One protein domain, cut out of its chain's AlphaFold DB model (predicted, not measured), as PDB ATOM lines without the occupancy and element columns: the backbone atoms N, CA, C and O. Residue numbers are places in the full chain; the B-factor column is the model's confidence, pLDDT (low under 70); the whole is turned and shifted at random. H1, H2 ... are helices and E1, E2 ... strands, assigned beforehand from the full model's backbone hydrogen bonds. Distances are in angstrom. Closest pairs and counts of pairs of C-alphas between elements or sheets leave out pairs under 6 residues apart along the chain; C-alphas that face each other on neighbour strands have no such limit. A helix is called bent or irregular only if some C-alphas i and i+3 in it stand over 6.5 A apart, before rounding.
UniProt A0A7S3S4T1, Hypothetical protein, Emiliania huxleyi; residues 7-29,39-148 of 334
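Overview. This is residues 7 to 29 and 39 to 148 of the 334 residues of the protein "Hypothetical protein" of Emiliania huxleyi (UniProt A0A7S3S4T1). A loose rod is built on two long helices, H2 and H6, offset along its length, with the short helices H4 and H5 in the gap between them. H1 packs alongside H2, H3 continues beyond the end of H2, and residues 141 to 148, partly H6, stick out at one tip. The 133 printed residues, mostly helix by class, hold H1, H2, H3, E1, H4, H5 and H6 in that order; the radius of gyration of the C-alphas is 17.9 A and the spans are 73 by 28 by 22 A.

Arrangement. H6, residues 120 to 145, touches H5, residues 102 to 111, with residues 120 to 123 alone, at a steep tilt of 59 degrees; the closest C-alphas, of Phe 111 and Gly 122, are 4.0 A apart. E1, residues 81 to 83, pairs with no named strand, but residues 7 to 8 pair with 82 to 83, parallel. The C-alphas of Val 82 and Met 129, the closest of E1 and H6, are 6.8 A apart. H4, residues 84 to 94, is only just irregular, with C-alphas 87 and 90 6.9 A apart. It touches residues 55 to 62 of H2, residues 40 to 64, at a tilt of 35.1 degrees, only just steep, closest at the C-alphas of Leu 59 and Ser 89, 6.3 A. H1, residues 14 to 20, touches H2 at a shallow tilt of 16 degrees, opposite ways; the closest C-alphas, of Cys 16 and Cys 58, are 4.7 A apart. H3, residues 66 to 76, and H4 are near each other; H2 and H6 are apart. Each O i to N i+4 pair is within hydrogen-bond range in H1, H3 and H6, against 20 of 21 in H2, 5 of 7 in H4 and 5 of 6 in H5.

Along the chain. H6 is 37.1 A long and H2 35.5 A. H1 begins at C-alpha 14 (257.555, 236.647, 331.632), and H6 ends at C-alpha 145 (236.113, 201.414, 334.945).

Size, cuts and confidence. The C-alphas of Ser 39 and Gly 148, the two farthest apart, are 72.6 A apart. Residues 30 to 38 are not printed, with 13.6 A between C-alphas 29 and 39. Of the links printed whole, none is long. The model's pLDDT is under 70 at residues 11, 23 to 29, 64 and 99 to 101.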
ATOM      1  N   GLY A   7     248.779 219.743 331.032       74.88
ATOM      2  CA  GLY A   7     250.223 219.966 331.073       74.88
ATOM      3  C   GLY A   7     250.557 221.449 330.928       74.88
ATOM      4  O   GLY A   7     250.202 222.060 329.921       74.88
ATOM      5  N   LEU A   8     251.240 222.034 331.914       78.62
ATOM      6  CA  LEU A   8     251.718 223.419 331.876       78.62
ATOM      7  C   LEU A   8     253.246 223.436 331.824       78.62
ATOM      8  O   LEU A   8     253.936 223.366 332.842       78.62
ATOM      9  N   PHE A   9     253.772 223.555 330.609       77.50
ATOM     10  CA  PHE A   9     255.208 223.482 330.331       77.50
ATOM     11  C   PHE A   9     255.819 224.852 330.029       77.50
ATOM     12  O   PHE A   9     256.732 224.955 329.221       77.50
ATOM     13  N   SER A  10     255.324 225.928 330.649       73.56
ATOM     14  CA  SER A  10     256.038 227.209 330.595       73.56
ATOM     15  C   SER A  10     257.192 227.161 331.600       73.56
ATOM     16  O   SER A  10     256.907 227.071 332.798       73.56
ATOM     17  N   PRO A  11     258.469 227.211 331.166       64.19
ATOM     18  CA  PRO A  11     259.605 227.076 332.072       64.19
ATOM     19  C   PRO A  11     259.702 228.192 333.093       64.19
ATOM     20  O   PRO A  11     260.255 227.943 334.148       64.19
ATOM     21  N   LEU A  12     259.273 229.409 332.739       75.38
ATOM     22  CA  LEU A  12     259.343 230.619 333.556       75.38
ATOM     23  C   LEU A  12     258.231 231.590 333.136       75.38
ATOM     24  O   LEU A  12     257.823 231.624 331.974       75.38
ATOM     25  N   ASP A  13     257.749 232.403 334.074       78.00
ATOM     26  CA  ASP A  13     256.845 233.515 333.768       78.00
ATOM     27  C   ASP A  13     257.604 234.690 333.122       78.00
ATOM     28  O   ASP A  13     258.780 234.929 333.409       78.00
ATOM     29  N   GLN A  14     256.933 235.489 332.287       73.12
ATOM     30  CA  GLN A  14     257.555 236.647 331.632       73.12
ATOM     31  C   GLN A  14     258.122 237.674 332.627       73.12
ATOM     32  O   GLN A  14     259.122 238.327 332.324       73.12
ATOM     33  N   SER A  15     257.523 237.830 333.810       74.00
ATOM     34  CA  SER A  15     258.045 238.703 334.869       74.00
ATOM     35  C   SER A  15     259.398 238.216 335.406       74.00
ATOM     36  O   SER A  15     260.338 239.009 335.516       74.00
ATOM     37  N   CYS A  16     259.525 236.908 335.644       82.31
ATOM     38  CA  CYS A  16     260.759 236.223 336.023       82.31
ATOM     39  C   CYS A  16     261.820 236.353 334.918       82.31
ATOM     40  O   CYS A  16     262.918 236.853 335.168       82.31
ATOM     41  N   VAL A  17     261.463 236.045 333.664       79.94
ATOM     42  CA  VAL A  17     262.354 236.178 332.497       79.94
ATOM     43  C   VAL A  17     262.888 237.603 332.344       79.94
ATOM     44  O   VAL A  17     264.079 237.804 332.115       79.94
ATOM     45  N   ARG A  18     262.026 238.621 332.477       79.44
ATOM     46  CA  ARG A  18     262.425 240.035 332.372       79.44
ATOM     47  C   ARG A  18     263.394 240.458 333.464       79.44
ATOM     48  O   ARG A  18     264.213 241.340 333.205       79.44
ATOM     49  N   ARG A  19     263.280 239.882 334.664       81.12
ATOM     50  CA  ARG A  19     264.275 240.082 335.713       81.12
ATOM     51  C   ARG A  19     265.551 239.385 335.288       81.12
ATOM     52  O   ARG A  19     266.492 240.104 334.993       81.12
ATOM     53  N   ILE A  20     265.559 238.063 335.112       76.94
ATOM     54  CA  ILE A  20     266.755 237.273 334.751       76.94
ATOM     55  C   ILE A  20     267.541 237.868 333.575       76.94
ATOM     56  O   ILE A  20     268.756 237.964 333.653       76.94
ATOM     57  N   LYS A  21     266.877 238.352 332.517       72.88
ATOM     58  CA  LYS A  21     267.543 238.984 331.358       72.88
ATOM     59  C   LYS A  21     268.326 240.265 331.686       72.88
ATOM     60  O   LYS A  21     268.984 240.814 330.807       72.88
ATOM     61  N   ARG A  22     268.247 240.777 332.916       71.25
ATOM     62  CA  ARG A  22     269.099 241.862 333.415       71.25
ATOM     63  C   ARG A  22     270.374 241.353 334.114       71.25
ATOM     64  O   ARG A  22     271.208 242.202 334.404       71.25
ATOM     65  N   LEU A  23     270.548 240.039 334.326       63.16
ATOM     66  CA  LEU A  23     271.813 239.427 334.769       63.16
ATOM     67  C   LEU A  23     272.907 239.606 333.721       63.16
ATOM     68  O   LEU A  23     272.679 239.430 332.521       63.16
ATOM     69  N   ALA A  24     274.128 239.862 334.186       51.56
ATOM     70  CA  ALA A  24     275.320 239.548 333.408       51.56
ATOM     71  C   ALA A  24     275.366 238.023 333.145       51.56
ATOM     72  O   ALA A  24     274.971 237.254 334.021       51.56
ATOM     73  N   PRO A  25     275.805 237.557 331.960       51.41
ATOM     74  CA  PRO A  25     276.545 238.277 330.916       51.41
ATOM     75  C   PRO A  25     275.688 239.024 329.870       51.41
ATOM     76  O   PRO A  25     276.234 239.558 328.909       51.41
ATOM     77  N   PHE A  26     274.360 239.104 330.019       52.75
ATOM     78  CA  PHE A  26     273.469 239.622 328.962       52.75
ATOM     79  C   PHE A  26     273.368 241.154 328.889       52.75
ATOM     80  O   PHE A  26     272.813 241.696 327.931       52.75
ATOM     81  N   LYS A  27     273.939 241.864 329.866       52.22
ATOM     82  CA  LYS A  27     274.313 243.276 329.742       52.22
ATOM     83  C   LYS A  27     275.833 243.393 329.878       52.22
ATOM     84  O   LYS A  27     276.370 242.847 330.842       52.22
ATOM     85  N   PRO A  28     276.528 244.119 328.981       45.41
ATOM     86  CA  PRO A  28     277.940 244.407 329.175       45.41
ATOM     87  C   PRO A  28     278.128 245.111 330.524       45.41
ATOM     88  O   PRO A  28     277.490 246.139 330.784       45.41
ATOM     89  N   ARG A  29     279.002 244.561 331.378       46.03
ATOM     90  CA  ARG A  29     279.540 245.236 332.568       46.03
ATOM     91  C   ARG A  29     280.270 246.497 332.090       46.03
ATOM     92  O   ARG A  29     281.439 246.440 331.744       46.03
ATOM     93  N   SER A  39     284.164 249.424 344.281       82.19
ATOM     94  CA  SER A  39     285.071 248.313 344.561       82.19
ATOM     95  C   SER A  39     284.527 247.010 343.958       82.19
ATOM     96  O   SER A  39     283.318 246.835 343.779       82.19
ATOM     97  N   ALA A  40     285.412 246.052 343.669       78.31
ATOM     98  CA  ALA A  40     285.002 244.729 343.194       78.31
ATOM     99  C   ALA A  40     284.051 244.018 344.182       78.31
ATOM    100  O   ALA A  40     283.172 243.270 343.759       78.31
ATOM    101  N   ALA A  41     284.200 244.288 345.484       79.62
ATOM    102  CA  ALA A  41     283.356 243.730 346.536       79.62
ATOM    103  C   ALA A  41     281.926 244.295 346.502       79.62
ATOM    104  O   ALA A  41     280.970 243.528 346.577       79.62
ATOM    105  N   GLU A  42     281.763 245.609 346.321       82.19
ATOM    106  CA  GLU A  42     280.441 246.239 346.176       82.19
ATOM    107  C   GLU A  42     279.728 245.758 344.910       82.19
ATOM    108  O   GLU A  42     278.542 245.438 344.948       82.19
ATOM    109  N   ALA A  43     280.461 245.637 343.798       78.19
ATOM    110  CA  ALA A  43     279.910 245.096 342.559       78.19
ATOM    111  C   ALA A  43     279.443 243.637 342.725       78.19
ATOM    112  O   ALA A  43     278.366 243.280 342.254       78.19
ATOM    113  N   ALA A  44     280.218 242.806 343.430       78.88
ATOM    114  CA  ALA A  44     279.834 241.426 343.725       78.88
ATOM    115  C   ALA A  44     278.613 241.348 344.660       78.88
ATOM    116  O   ALA A  44     277.715 240.541 344.432       78.88
ATOM    117  N   ALA A  45     278.541 242.201 345.686       82.19
ATOM    118  CA  ALA A  45     277.397 242.254 346.594       82.19
ATOM    119  C   ALA A  45     276.103 242.675 345.872       82.19
ATOM    120  O   ALA A  45     275.050 242.077 346.103       82.19
ATOM    121  N   GLU A  46     276.178 243.651 344.962       81.94
ATOM    122  CA  GLU A  46     275.049 244.048 344.112       81.94
ATOM    123  C   GLU A  46     274.610 242.919 343.170       81.94
ATOM    124  O   GLU A  46     273.410 242.652 343.068       81.94
ATOM    125  N   ASP A  47     275.557 242.225 342.525       77.88
ATOM    126  CA  ASP A  47     275.269 241.079 341.651       77.88
ATOM    127  C   ASP A  47     274.556 239.953 342.433       77.88
ATOM    128  O   ASP A  47     273.545 239.417 341.965       77.88
ATOM    129  N   ILE A  48     275.015 239.639 343.654       81.50
ATOM    130  CA  ILE A  48     274.374 238.657 344.547       81.50
ATOM    131  C   ILE A  48     272.963 239.109 344.933       81.50
ATOM    132  O   ILE A  48     272.008 238.350 344.759       81.50
ATOM    133  N   ALA A  49     272.808 240.334 345.446       84.31
ATOM    134  CA  ALA A  49     271.516 240.857 345.891       84.31
ATOM    135  C   ALA A  49     270.495 240.868 344.745       84.31
ATOM    136  O   ALA A  49     269.325 240.509 344.912       84.31
ATOM    137  N   TRP A  50     270.954 241.225 343.548       80.50
ATOM    138  CA  TRP A  50     270.134 241.214 342.354       80.50
ATOM    139  C   TRP A  50     269.743 239.779 341.957       80.50
ATOM    140  O   TRP A  50     268.575 239.525 341.654       80.50
ATOM    141  N   ALA A  51     270.673 238.819 341.997       81.56
ATOM    142  CA  ALA A  51     270.397 237.425 341.648       81.56
ATOM    143  C   ALA A  51     269.445 236.746 342.652       81.56
ATOM    144  O   ALA A  51     268.547 236.008 342.235       81.56
ATOM    145  N   VAL A  52     269.558 237.068 343.945       85.94
ATOM    146  CA  VAL A  52     268.570 236.695 344.972       85.94
ATOM    147  C   VAL A  52     267.201 237.284 344.627       85.94
ATOM    148  O   VAL A  52     266.225 236.544 344.538       85.94
ATOM    149  N   SER A  53     267.127 238.581 344.302       86.31
ATOM    150  CA  SER A  53     265.868 239.219 343.886       86.31
ATOM    151  C   SER A  53     265.248 238.569 342.641       86.31
ATOM    152  O   SER A  53     264.023 238.460 342.534       86.31
ATOM    153  N   ALA A  54     266.065 238.125 341.682       83.94
ATOM    154  CA  ALA A  54     265.585 237.417 340.503       83.94
ATOM    155  C   ALA A  54     265.034 236.032 340.844       83.94
ATOM    156  O   ALA A  54     263.935 235.708 340.393       83.94
ATOM    157  N   ARG A  55     265.744 235.251 341.669       88.25
ATOM    158  CA  ARG A  55     265.255 233.964 342.186       88.25
ATOM    159  C   ARG A  55     263.916 234.141 342.888       88.25
ATOM    160  O   ARG A  55     262.957 233.454 342.548       88.25
ATOM    161  N   ASP A  56     263.834 235.089 343.813       88.31
ATOM    162  CA  ASP A  56     262.640 235.312 344.624       88.31
ATOM    163  C   ASP A  56     261.459 235.755 343.757       88.31
ATOM    164  O   ASP A  56     260.336 235.295 343.946       88.31
ATOM    165  N   ALA A  57     261.702 236.570 342.729       84.69
ATOM    166  CA  ALA A  57     260.668 236.914 341.762       84.69
ATOM    167  C   ALA A  57     260.220 235.717 340.910       84.69
ATOM    168  O   ALA A  57     259.039 235.615 340.582       84.69
ATOM    169  N   CYS A  58     261.126 234.803 340.563       84.88
ATOM    170  CA  CYS A  58     260.771 233.566 339.873       84.88
ATOM    171  C   CYS A  58     259.935 232.643 340.762       84.88
ATOM    172  O   CYS A  58     258.894 232.168 340.308       84.88
ATOM    173  N   LEU A  59     260.311 232.479 342.031       86.81
ATOM    174  CA  LEU A  59     259.524 231.743 343.024       86.81
ATOM    175  C   LEU A  59     258.154 232.395 343.254       86.81
ATOM    176  O   LEU A  59     257.138 231.711 343.268       86.81
ATOM    177  N   HIS A  60     258.088 233.723 343.343       86.00
ATOM    178  CA  HIS A  60     256.825 234.443 343.501       86.00
ATOM    179  C   HIS A  60     255.930 234.350 342.254       86.00
ATOM    180  O   HIS A  60     254.703 234.290 342.365       86.00
ATOM    181  N   SER A  61     256.526 234.285 341.059       79.44
ATOM    182  CA  SER A  61     255.780 234.105 339.808       79.44
ATOM    183  C   SER A  61     255.067 232.754 339.731       79.44
ATOM    184  O   SER A  61     254.027 232.654 339.078       79.44
ATOM    185  N   VAL A  62     255.547 231.739 340.463       74.81
ATOM    186  CA  VAL A  62     254.840 230.455 340.608       74.81
ATOM    187  C   VAL A  62     253.425 230.673 341.134       74.81
ATOM    188  O   VAL A  62     252.523 230.013 340.654       74.81
ATOM    189  N   ASN A  63     253.222 231.653 342.021       73.12
ATOM    190  CA  ASN A  63     251.944 231.901 342.698       73.12
ATOM    191  C   ASN A  63     251.094 233.013 342.057       73.12
ATOM    192  O   ASN A  63     249.970 233.261 342.490       73.12
ATOM    193  N   THR A  64     251.629 233.737 341.072       69.56
ATOM    194  CA  THR A  64     250.988 234.942 340.504       69.56
ATOM    195  C   THR A  64     250.881 234.927 338.980       69.56
ATOM    196  O   THR A  64     250.324 235.849 338.386       69.56
ATOM    197  N   SER A  65     251.395 233.882 338.329       74.38
ATOM    198  CA  SER A  65     251.403 233.760 336.873       74.38
ATOM    199  C   SER A  65     250.095 233.205 336.305       74.38
ATOM    200  O   SER A  65     249.270 232.602 336.993       74.38
ATOM    201  N   MET A  66     249.950 233.331 334.982       73.19
ATOM    202  CA  MET A  66     248.925 232.620 334.213       73.19
ATOM    203  C   MET A  66     248.956 231.106 334.482       73.19
ATOM    204  O   MET A  66     247.903 230.472 334.524       73.19
ATOM    205  N   SER A  67     250.145 230.531 334.705       75.25
ATOM    206  CA  SER A  67     250.303 229.114 335.047       75.25
ATOM    207  C   SER A  67     249.574 228.763 336.342       75.25
ATOM    208  O   SER A  67     248.894 227.745 336.378       75.25
ATOM    209  N   GLU A  68     249.626 229.616 337.368       80.50
ATOM    210  CA  GLU A  68     248.873 229.402 338.611       80.50
ATOM    211  C   GLU A  68     247.366 229.503 338.394       80.50
ATOM    212  O   GLU A  68     246.605 228.681 338.895       80.50
ATOM    213  N   GLY A  69     246.918 230.461 337.576       79.56
ATOM    214  CA  GLY A  69     245.516 230.537 337.162       79.56
ATOM    215  C   GLY A  69     245.039 229.235 336.506       79.56
ATOM    216  O   GLY A  69     243.952 228.745 336.813       79.56
ATOM    217  N   MET A  70     245.881 228.630 335.663       79.88
ATOM    218  CA  MET A  70     245.601 227.347 335.011       79.88
ATOM    219  C   MET A  70     245.661 226.158 335.984       79.88
ATOM    220  O   MET A  70     244.796 225.286 335.909       79.88
ATOM    221  N   VAL A  71     246.614 226.125 336.925       84.31
ATOM    222  CA  VAL A  71     246.690 225.107 337.996       84.31
ATOM    223  C   VAL A  71     245.468 225.181 338.906       84.31
ATOM    224  O   VAL A  71     244.859 224.154 339.218       84.31
ATOM    225  N   ARG A  72     245.062 226.390 339.300       82.69
ATOM    226  CA  ARG A  72     243.868 226.628 340.112       82.69
ATOM    227  C   ARG A  72     242.612 226.204 339.368       82.69
ATOM    228  O   ARG A  72     241.800 225.479 339.931       82.69
ATOM    229  N   LEU A  73     242.478 226.584 338.097       79.31
ATOM    230  CA  LEU A  73     241.359 226.160 337.258       79.31
ATOM    231  C   LEU A  73     241.307 224.632 337.131       79.31
ATOM    232  O   LEU A  73     240.239 224.046 337.310       79.31
ATOM    233  N   ALA A  74     242.445 223.978 336.875       82.38
ATOM    234  CA  ALA A  74     242.539 222.523 336.830       82.38
ATOM    235  C   ALA A  74     242.107 221.898 338.166       82.38
ATOM    236  O   ALA A  74     241.247 221.019 338.171       82.38
ATOM    237  N   SER A  75     242.592 222.424 339.294       82.00
ATOM    238  CA  SER A  75     242.213 221.991 340.646       82.00
ATOM    239  C   SER A  75     240.711 222.146 340.913       82.00
ATOM    240  O   SER A  75     240.057 221.188 341.326       82.00
ATOM    241  N   THR A  76     240.119 223.304 340.603       78.94
ATOM    242  CA  THR A  76     238.669 223.546 340.726       78.94
ATOM    243  C   THR A  76     237.859 222.570 339.871       78.94
ATOM    244  O   THR A  76     236.774 222.138 340.259       78.94
ATOM    245  N   ARG A  77     238.395 222.182 338.710       77.94
ATOM    246  CA  ARG A  77     237.785 221.210 337.795       77.94
ATOM    247  C   ARG A  77     238.173 219.758 338.097       77.94
ATOM    248  O   ARG A  77     237.713 218.869 337.383       77.94
ATOM    249  N   ARG A  78     238.969 219.509 339.147       81.19
ATOM    250  CA  ARG A  78     239.523 218.193 339.519       81.19
ATOM    251  C   ARG A  78     240.237 217.502 338.350       81.19
ATOM    252  O   ARG A  78     240.111 216.293 338.155       81.19
ATOM    253  N   LEU A  79     240.950 218.285 337.549       79.69
ATOM    254  CA  LEU A  79     241.787 217.796 336.462       79.69
ATOM    255  C   LEU A  79     243.198 217.519 336.999       79.69
ATOM    256  O   LEU A  79     243.736 218.363 337.720       79.69
ATOM    257  N   PRO A  80     243.813 216.377 336.649       83.44
ATOM    258  CA  PRO A  80     245.233 216.161 336.881       83.44
ATOM    259  C   PRO A  80     246.039 217.280 336.214       83.44
ATOM    260  O   PRO A  80     245.784 217.606 335.054       83.44
ATOM    261  N   VAL A  81     246.997 217.870 336.927       87.44
ATOM    262  CA  VAL A  81     247.835 218.953 336.401       87.44
ATOM    263  C   VAL A  81     249.294 218.730 336.769       87.44
ATOM    264  O   VAL A  81     249.601 218.385 337.908       87.44
ATOM    265  N   VAL A  82     250.193 218.959 335.812       88.81
ATOM    266  CA  VAL A  82     251.630 219.114 336.082       88.81
ATOM    267  C   VAL A  82     252.077 220.495 335.644       88.81
ATOM    268  O   VAL A  82     251.645 221.005 334.610       88.81
ATOM    269  N   SER A  83     252.944 221.108 336.443       88.50
ATOM    270  CA  SER A  83     253.516 222.421 336.163       88.50
ATOM    271  C   SER A  83     255.022 222.335 336.299       88.50
ATOM    272  O   SER A  83     255.531 222.036 337.379       88.50
ATOM    273  N   MET A  84     255.732 222.623 335.209       85.56
ATOM    274  CA  MET A  84     257.194 222.615 335.218       85.56
ATOM    275  C   MET A  84     257.756 223.600 336.241       85.56
ATOM    276  O   MET A  84     258.708 223.272 336.939       85.56
ATOM    277  N   MET A  85     257.119 224.760 336.413       83.69
ATOM    278  CA  MET A  85     257.498 225.718 337.452       83.69
ATOM    279  C   MET A  85     257.331 225.161 338.865       83.69
ATOM    280  O   MET A  85     258.213 225.367 339.693       83.69
ATOM    281  N   HIS A  86     256.249 224.431 339.151       86.88
ATOM    282  CA  HIS A  86     256.085 223.784 340.456       86.88
ATOM    283  C   HIS A  86     257.154 222.711 340.688       86.88
ATOM    284  O   HIS A  86     257.690 222.620 341.787       86.88
ATOM    285  N   THR A  87     257.516 221.953 339.651       87.75
ATOM    286  CA  THR A  87     258.586 220.947 339.722       87.75
ATOM    287  C   THR A  87     259.973 221.571 339.886       87.75
ATOM    288  O   THR A  87     260.792 221.047 340.635       87.75
ATOM    289  N   LEU A  88     260.245 222.697 339.224       87.12
ATOM    290  CA  LEU A  88     261.523 223.404 339.320       87.12
ATOM    291  C   LEU A  88     261.630 224.280 340.576       87.12
ATOM    292  O   LEU A  88     262.742 224.580 340.993       87.12
ATOM    293  N   SER A  89     260.517 224.683 341.197       89.00
ATOM    294  CA  SER A  89     260.504 225.605 342.344       89.00
ATOM    295  C   SER A  89     261.388 225.145 343.517       89.00
ATOM    296  O   SER A  89     262.211 225.946 343.963       89.00
ATOM    297  N   PRO A  90     261.355 223.871 343.965       90.12
ATOM    298  CA  PRO A  90     262.269 223.395 345.005       90.12
ATOM    299  C   PRO A  90     263.745 223.492 344.604       90.12
ATOM    300  O   PRO A  90     264.572 223.873 345.427       90.12
ATOM    301  N   LEU A  91     264.071 223.193 343.339       88.81
ATOM    302  CA  LEU A  91     265.434 223.322 342.813       88.81
ATOM    303  C   LEU A  91     265.864 224.790 342.762       88.81
ATOM    304  O   LEU A  91     266.975 225.122 343.158       88.81
ATOM    305  N   LEU A  92     264.979 225.687 342.323       87.94
ATOM    306  CA  LEU A  92     265.238 227.128 342.305       87.94
ATOM    307  C   LEU A  92     265.469 227.672 343.717       87.94
ATOM    308  O   LEU A  92     266.382 228.469 343.910       87.94
ATOM    309  N   ALA A  93     264.670 227.235 344.693       89.75
ATOM    310  CA  ALA A  93     264.786 227.656 346.084       89.75
ATOM    311  C   ALA A  93     266.091 227.174 346.738       89.75
ATOM    312  O   ALA A  93     266.704 227.928 347.495       89.75
ATOM    313  N   SER A  94     266.533 225.951 346.426       89.81
ATOM    314  CA  SER A  94     267.750 225.358 346.994       89.81
ATOM    315  C   SER A  94     269.036 225.717 346.249       89.81
ATOM    316  O   SER A  94     270.122 225.489 346.777       89.81
ATOM    317  N   THR A  95     268.946 226.292 345.046       88.69
ATOM    318  CA  THR A  95     270.125 226.649 344.248       88.69
ATOM    319  C   THR A  95     270.914 227.779 344.913       88.69
ATOM    320  O   THR A  95     270.372 228.879 345.096       88.69
ATOM    321  N   PRO A  96     272.203 227.561 345.237       86.81
ATOM    322  CA  PRO A  96     273.064 228.611 345.753       86.81
ATOM    323  C   PRO A  96     273.215 229.741 344.734       86.81
ATOM    324  O   PRO A  96     273.486 229.518 343.551       86.81
ATOM    325  N   VAL A  97     273.084 230.978 345.202       82.44
ATOM    326  CA  VAL A  97     273.390 232.161 344.401       82.44
ATOM    327  C   VAL A  97     274.860 232.495 344.633       82.44
ATOM    328  O   VAL A  97     275.216 233.094 345.644       82.44
ATOM    329  N   GLY A  98     275.726 232.040 343.723       77.44
ATOM    330  CA  GLY A  98     277.155 232.358 343.771       77.44
ATOM    331  C   GLY A  98     277.435 233.860 343.581       77.44
ATOM    332  O   GLY A  98     276.532 234.599 343.184       77.44
ATOM    333  N   PRO A  99     278.688 234.320 343.777       66.44
ATOM    334  CA  PRO A  99     279.070 235.738 343.698       66.44
ATOM    335  C   PRO A  99     278.745 236.434 342.371       66.44
ATOM    336  O   PRO A  99     278.699 237.655 342.293       66.44
ATOM    337  N   THR A 100     278.532 235.655 341.312       65.50
ATOM    338  CA  THR A 100     278.189 236.125 339.965       65.50
ATOM    339  C   THR A 100     276.761 235.760 339.550       65.50
ATOM    340  O   THR A 100     276.409 235.891 338.381       65.50
ATOM    341  N   GLY A 101     275.941 235.227 340.464       66.00
ATOM    342  CA  GLY A 101     274.637 234.643 340.132       66.00
ATOM    343  C   GLY A 101     274.721 233.358 339.294       66.00
ATOM    344  O   GLY A 101     273.700 232.906 338.770       66.00
ATOM    345  N   SER A 102     275.918 232.766 339.164       76.31
ATOM    346  CA  SER A 102     276.199 231.628 338.279       76.31
ATOM    347  C   SER A 102     275.294 230.430 338.536       76.31
ATOM    348  O   SER A 102     274.713 229.936 337.582       76.31
ATOM    349  N   GLY A 103     275.088 230.022 339.792       83.00
ATOM    350  CA  GLY A 103     274.284 228.834 340.111       83.00
ATOM    351  C   GLY A 103     272.845 228.908 339.592       83.00
ATOM    352  O   GLY A 103     272.368 227.982 338.937       83.00
ATOM    353  N   LEU A 104     272.162 230.040 339.800       82.44
ATOM    354  CA  LEU A 104     270.804 230.247 339.283       82.44
ATOM    355  C   LEU A 104     270.789 230.299 337.751       82.44
ATOM    356  O   LEU A 104     269.932 229.684 337.115       82.44
ATOM    357  N   SER A 105     271.724 231.041 337.154       80.25
ATOM    358  CA  SER A 105     271.797 231.172 335.699       80.25
ATOM    359  C   SER A 105     272.110 229.836 335.029       80.25
ATOM    360  O   SER A 105     271.481 229.506 334.032       80.25
ATOM    361  N   GLU A 106     273.034 229.055 335.580       85.88
ATOM    362  CA  GLU A 106     273.436 227.739 335.091       85.88
ATOM    363  C   GLU A 106     272.290 226.733 335.193       85.88
ATOM    364  O   GLU A 106     271.981 226.065 334.205       85.88
ATOM    365  N   LEU A 107     271.583 226.689 336.332       88.06
ATOM    366  CA  LEU A 107     270.391 225.851 336.479       88.06
ATOM    367  C   LEU A 107     269.358 226.177 335.394       88.06
ATOM    368  O   LEU A 107     268.836 225.285 334.727       88.06
ATOM    369  N   LEU A 108     269.059 227.462 335.200       85.94
ATOM    370  CA  LEU A 108     268.065 227.888 334.222       85.94
ATOM    371  C   LEU A 108     268.528 227.656 332.782       85.94
ATOM    372  O   LEU A 108     267.726 227.225 331.955       85.94
ATOM    373  N   GLN A 109     269.804 227.895 332.481       86.38
ATOM    374  CA  GLN A 109     270.385 227.650 331.160       86.38
ATOM    375  C   GLN A 109     270.484 226.158 330.834       86.38
ATOM    376  O   GLN A 109     270.404 225.769 329.671       86.38
ATOM    377  N   ARG A 110     270.571 225.293 331.852       90.00
ATOM    378  CA  ARG A 110     270.506 223.843 331.666       90.00
ATOM    379  C   ARG A 110     269.176 223.412 331.059       90.00
ATOM    380  O   ARG A 110     269.176 222.533 330.201       90.00
ATOM    381  N   PHE A 111     268.064 224.024 331.469       89.88
ATOM    382  CA  PHE A 111     266.720 223.671 330.993       89.88
ATOM    383  C   PHE A 111     266.184 224.597 329.901       89.88
ATOM    384  O   PHE A 111     265.285 224.197 329.163       89.88
ATOM    385  N   THR A 112     266.714 225.812 329.763       86.19
ATOM    386  CA  THR A 112     266.218 226.814 328.813       86.19
ATOM    387  C   THR A 112     267.342 227.487 328.033       86.19
ATOM    388  O   THR A 112     268.388 227.801 328.582       86.19
ATOM    389  N   ARG A 113     267.133 227.755 326.742       82.25
ATOM    390  CA  ARG A 113     268.109 228.456 325.893       82.25
ATOM    391  C   ARG A 113     268.126 229.961 326.154       82.25
ATOM    392  O   ARG A 113     269.174 230.594 326.111       82.25
ATOM    393  N   ASP A 114     266.955 230.545 326.365       77.00
ATOM    394  CA  ASP A 114     266.753 231.994 326.477       77.00
ATOM    395  C   ASP A 114     265.701 232.356 327.538       77.00
ATOM    396  O   ASP A 114     265.044 233.407 327.450       77.00
ATOM    397  N   TYR A 115     265.552 231.468 328.530       81.75
ATOM    398  CA  TYR A 115     264.573 231.539 329.619       81.75
ATOM    399  C   TYR A 115     263.114 231.340 329.178       81.75
ATOM    400  O   TYR A 115     262.207 231.444 329.999       81.75
ATOM    401  N   VAL A 116     262.877 231.041 327.895       78.00
ATOM    402  CA  VAL A 116     261.544 230.770 327.334       78.00
ATOM    403  C   VAL A 116     261.530 229.433 326.600       78.00
ATOM    404  O   VAL A 116     260.649 228.612 326.834       78.00
ATOM    405  N   HIS A 117     262.512 229.195 325.736       82.06
ATOM    406  CA  HIS A 117     262.615 227.978 324.941       82.06
ATOM    407  C   HIS A 117     263.413 226.921 325.688       82.06
ATOM    408  O   HIS A 117     264.455 227.232 326.267       82.06
ATOM    409  N   PHE A 118     262.960 225.672 325.643       87.12
ATOM    410  CA  PHE A 118     263.672 224.571 326.271       87.12
ATOM    411  C   PHE A 118     264.977 224.227 325.550       87.12
ATOM    412  O   PHE A 118     265.102 224.345 324.332       87.12
ATOM    413  N   THR A 119     265.954 223.765 326.324       88.81
ATOM    414  CA  THR A 119     267.053 222.944 325.805       88.81
ATOM    415  C   THR A 119     266.568 221.506 325.600       88.81
ATOM    416  O   THR A 119     265.434 221.161 325.939       88.81
ATOM    417  N   PHE A 120     267.450 220.624 325.123       91.88
ATOM    418  CA  PHE A 120     267.191 219.183 325.130       91.88
ATOM    419  C   PHE A 120     266.766 218.670 326.520       91.88
ATOM    420  O   PHE A 120     265.749 217.994 326.642       91.88
ATOM    421  N   TYR A 121     267.485 219.052 327.584       91.81
ATOM    422  CA  TYR A 121     267.155 218.635 328.952       91.81
ATOM    423  C   TYR A 121     265.825 219.213 329.445       91.81
ATOM    424  O   TYR A 121     265.098 218.533 330.166       91.81
ATOM    425  N   GLY A 122     265.484 220.443 329.046       89.94
ATOM    426  CA  GLY A 122     264.173 221.030 329.324       89.94
ATOM    427  C   GLY A 122     263.037 220.236 328.682       89.94
ATOM    428  O   GLY A 122     262.070 219.893 329.357       89.94
ATOM    429  N   HIS A 123     263.191 219.875 327.404       90.38
ATOM    430  CA  HIS A 123     262.228 219.036 326.694       90.38
ATOM    431  C   HIS A 123     262.118 217.635 327.299       90.38
ATOM    432  O   HIS A 123     261.003 217.147 327.469       90.38
ATOM    433  N   LEU A 124     263.239 217.009 327.668       91.88
ATOM    434  CA  LEU A 124     263.244 215.698 328.315       91.88
ATOM    435  C   LEU A 124     262.502 215.732 329.657       91.88
ATOM    436  O   LEU A 124     261.657 214.878 329.910       91.88
ATOM    437  N   LEU A 125     262.763 216.738 330.498       90.25
ATOM    438  CA  LEU A 125     262.051 216.902 331.765       90.25
ATOM    439  C   LEU A 125     260.546 217.113 331.537       90.25
ATOM    440  O   LEU A 125     259.737 216.448 332.179       90.25
ATOM    441  N   ALA A 126     260.162 217.975 330.589       88.19
ATOM    442  CA  ALA A 126     258.758 218.181 330.234       88.19
ATOM    443  C   ALA A 126     258.085 216.885 329.738       88.19
ATOM    444  O   ALA A 126     256.954 216.598 330.127       88.19
ATOM    445  N   ALA A 127     258.788 216.079 328.936       88.88
ATOM    446  CA  ALA A 127     258.298 214.792 328.449       88.88
ATOM    447  C   ALA A 127     258.102 213.778 329.587       88.88
ATOM    448  O   ALA A 127     257.042 213.164 329.666       88.88
ATOM    449  N   LEU A 128     259.063 213.657 330.509       91.94
ATOM    450  CA  LEU A 128     258.947 212.779 331.683       91.94
ATOM    451  C   LEU A 128     257.782 213.189 332.595       91.94
ATOM    452  O   LEU A 128     257.045 212.344 333.096       91.94
ATOM    453  N   MET A 129     257.580 214.496 332.786       90.00
ATOM    454  CA  MET A 129     256.437 215.012 333.542       90.00
ATOM    455  C   MET A 129     255.102 214.696 332.859       90.00
ATOM    456  O   MET A 129     254.130 214.364 333.538       90.00
ATOM    457  N   LEU A 130     255.044 214.806 331.528       87.88
ATOM    458  CA  LEU A 130     253.856 214.464 330.750       87.88
ATOM    459  C   LEU A 130     253.558 212.962 330.811       87.88
ATOM    460  O   LEU A 130     252.406 212.588 331.010       87.88
ATOM    461  N   ASP A 131     254.578 212.117 330.684       89.00
ATOM    462  CA  ASP A 131     254.440 210.663 330.762       89.00
ATOM    463  C   ASP A 131     253.889 210.224 332.126       89.00
ATOM    464  O   ASP A 131     252.874 209.531 332.198       89.00
ATOM    465  N   GLY A 132     254.454 210.745 333.222       88.69
ATOM    466  CA  GLY A 132     253.938 210.492 334.570       88.69
ATOM    467  C   GLY A 132     252.481 210.940 334.753       88.69
ATOM    468  O   GLY A 132     251.683 210.238 335.379       88.69
ATOM    469  N   LEU A 133     252.100 212.078 334.162       87.12
ATOM    470  CA  LEU A 133     250.721 212.573 334.184       87.12
ATOM    471  C   LEU A 133     249.762 211.656 333.412       87.12
ATOM    472  O   LEU A 133     248.647 211.401 333.876       87.12
ATOM    473  N   LEU A 134     250.185 211.157 332.249       85.00
ATOM    474  CA  LEU A 134     249.408 210.223 331.435       85.00
ATOM    475  C   LEU A 134     249.260 208.867 332.131       85.00
ATOM    476  O   LEU A 134     248.150 208.333 332.177       85.00
ATOM    477  N   ALA A 135     250.331 208.346 332.732       88.25
ATOM    478  CA  ALA A 135     250.307 207.106 333.502       88.25
ATOM    479  C   ALA A 135     249.337 207.196 334.694       88.25
ATOM    480  O   ALA A 135     248.516 206.299 334.910       88.25
ATOM    481  N   GLU A 136     249.360 208.307 335.437       84.31
ATOM    482  CA  GLU A 136     248.435 208.533 336.550       84.31
ATOM    483  C   GLU A 136     246.983 208.681 336.073       84.31
ATOM    484  O   GLU A 136     246.072 208.080 336.651       84.31
ATOM    485  N   ALA A 137     246.748 209.418 334.982       82.50
ATOM    486  CA  ALA A 137     245.421 209.542 334.385       82.50
ATOM    487  C   ALA A 137     244.871 208.180 333.925       82.50
ATOM    488  O   ALA A 137     243.712 207.858 334.203       82.50
ATOM    489  N   ALA A 138     245.705 207.347 333.293       84.12
ATOM    490  CA  ALA A 138     245.349 205.990 332.887       84.12
ATOM    491  C   ALA A 138     245.003 205.108 334.097       84.12
ATOM    492  O   ALA A 138     243.978 204.421 334.101       84.12
ATOM    493  N   ARG A 139     245.796 205.183 335.174       85.81
ATOM    494  CA  ARG A 139     245.538 204.458 336.427       85.81
ATOM    495  C   ARG A 139     244.212 204.872 337.070       85.81
ATOM    496  O   ARG A 139     243.456 204.017 337.542       85.81
ATOM    497  N   LEU A 140     243.906 206.170 337.097       82.50
ATOM    498  CA  LEU A 140     242.628 206.680 337.600       82.50
ATOM    499  C   LEU A 140     241.458 206.204 336.733       82.50
ATOM    500  O   LEU A 140     240.451 205.744 337.273       82.50
ATOM    501  N   ALA A 141     241.601 206.248 335.407       81.06
ATOM    502  CA  ALA A 141     240.592 205.747 334.478       81.06
ATOM    503  C   ALA A 141     240.308 204.251 334.698       81.06
ATOM    504  O   ALA A 141     239.147 203.871 334.855       81.06
ATOM    505  N   ALA A 142     241.349 203.423 334.827       84.75
ATOM    506  CA  ALA A 142     241.215 201.995 335.118       84.75
ATOM    507  C   ALA A 142     240.461 201.739 336.436       84.75
ATOM    508  O   ALA A 142     239.534 200.928 336.482       84.75
ATOM    509  N   LYS A 143     240.776 202.492 337.502       85.00
ATOM    510  CA  LYS A 143     240.050 202.418 338.784       85.00
ATOM    511  C   LYS A 143     238.576 202.807 338.666       85.00
ATOM    512  O   LYS A 143     237.747 202.274 339.403       85.00
ATOM    513  N   HIS A 144     238.233 203.755 337.795       82.12
ATOM    514  CA  HIS A 144     236.841 204.139 337.556       82.12
ATOM    515  C   HIS A 144     236.073 203.061 336.788       82.12
ATOM    516  O   HIS A 144     234.977 202.693 337.220       82.12
ATOM    517  N   LEU A 145     236.680 202.509 335.733       83.00
ATOM    518  CA  LEU A 145     236.113 201.414 334.945       83.00
ATOM    519  C   LEU A 145     235.852 200.173 335.806       83.00
ATOM    520  O   LEU A 145     234.743 199.647 335.790       83.00
ATOM    521  N   ALA A 146     236.809 199.782 336.652       88.19
ATOM    522  CA  ALA A 146     236.658 198.657 337.580       88.19
ATOM    523  C   ALA A 146     235.492 198.830 338.577       88.19
ATOM    524  O   ALA A 146     234.984 197.856 339.121       88.19
ATOM    525  N   ARG A 147     235.040 200.068 338.819       89.12
ATOM    526  CA  ARG A 147     233.903 200.387 339.699       89.12
ATOM    527  C   ARG A 147     232.572 200.503 338.944       89.12
ATOM    528  O   ARG A 147     231.636 201.089 339.486       89.12
ATOM    529  N   GLY A 148     232.506 200.063 337.684       84.94
ATOM    530  CA  GLY A 148     231.318 200.189 336.829       84.94
ATOM    531  C   GLY A 148     230.925 201.637 336.517       84.94
ATOM    532  O   GLY A 148     229.828 201.906 336.030       84.94
TER     533      GLY A 148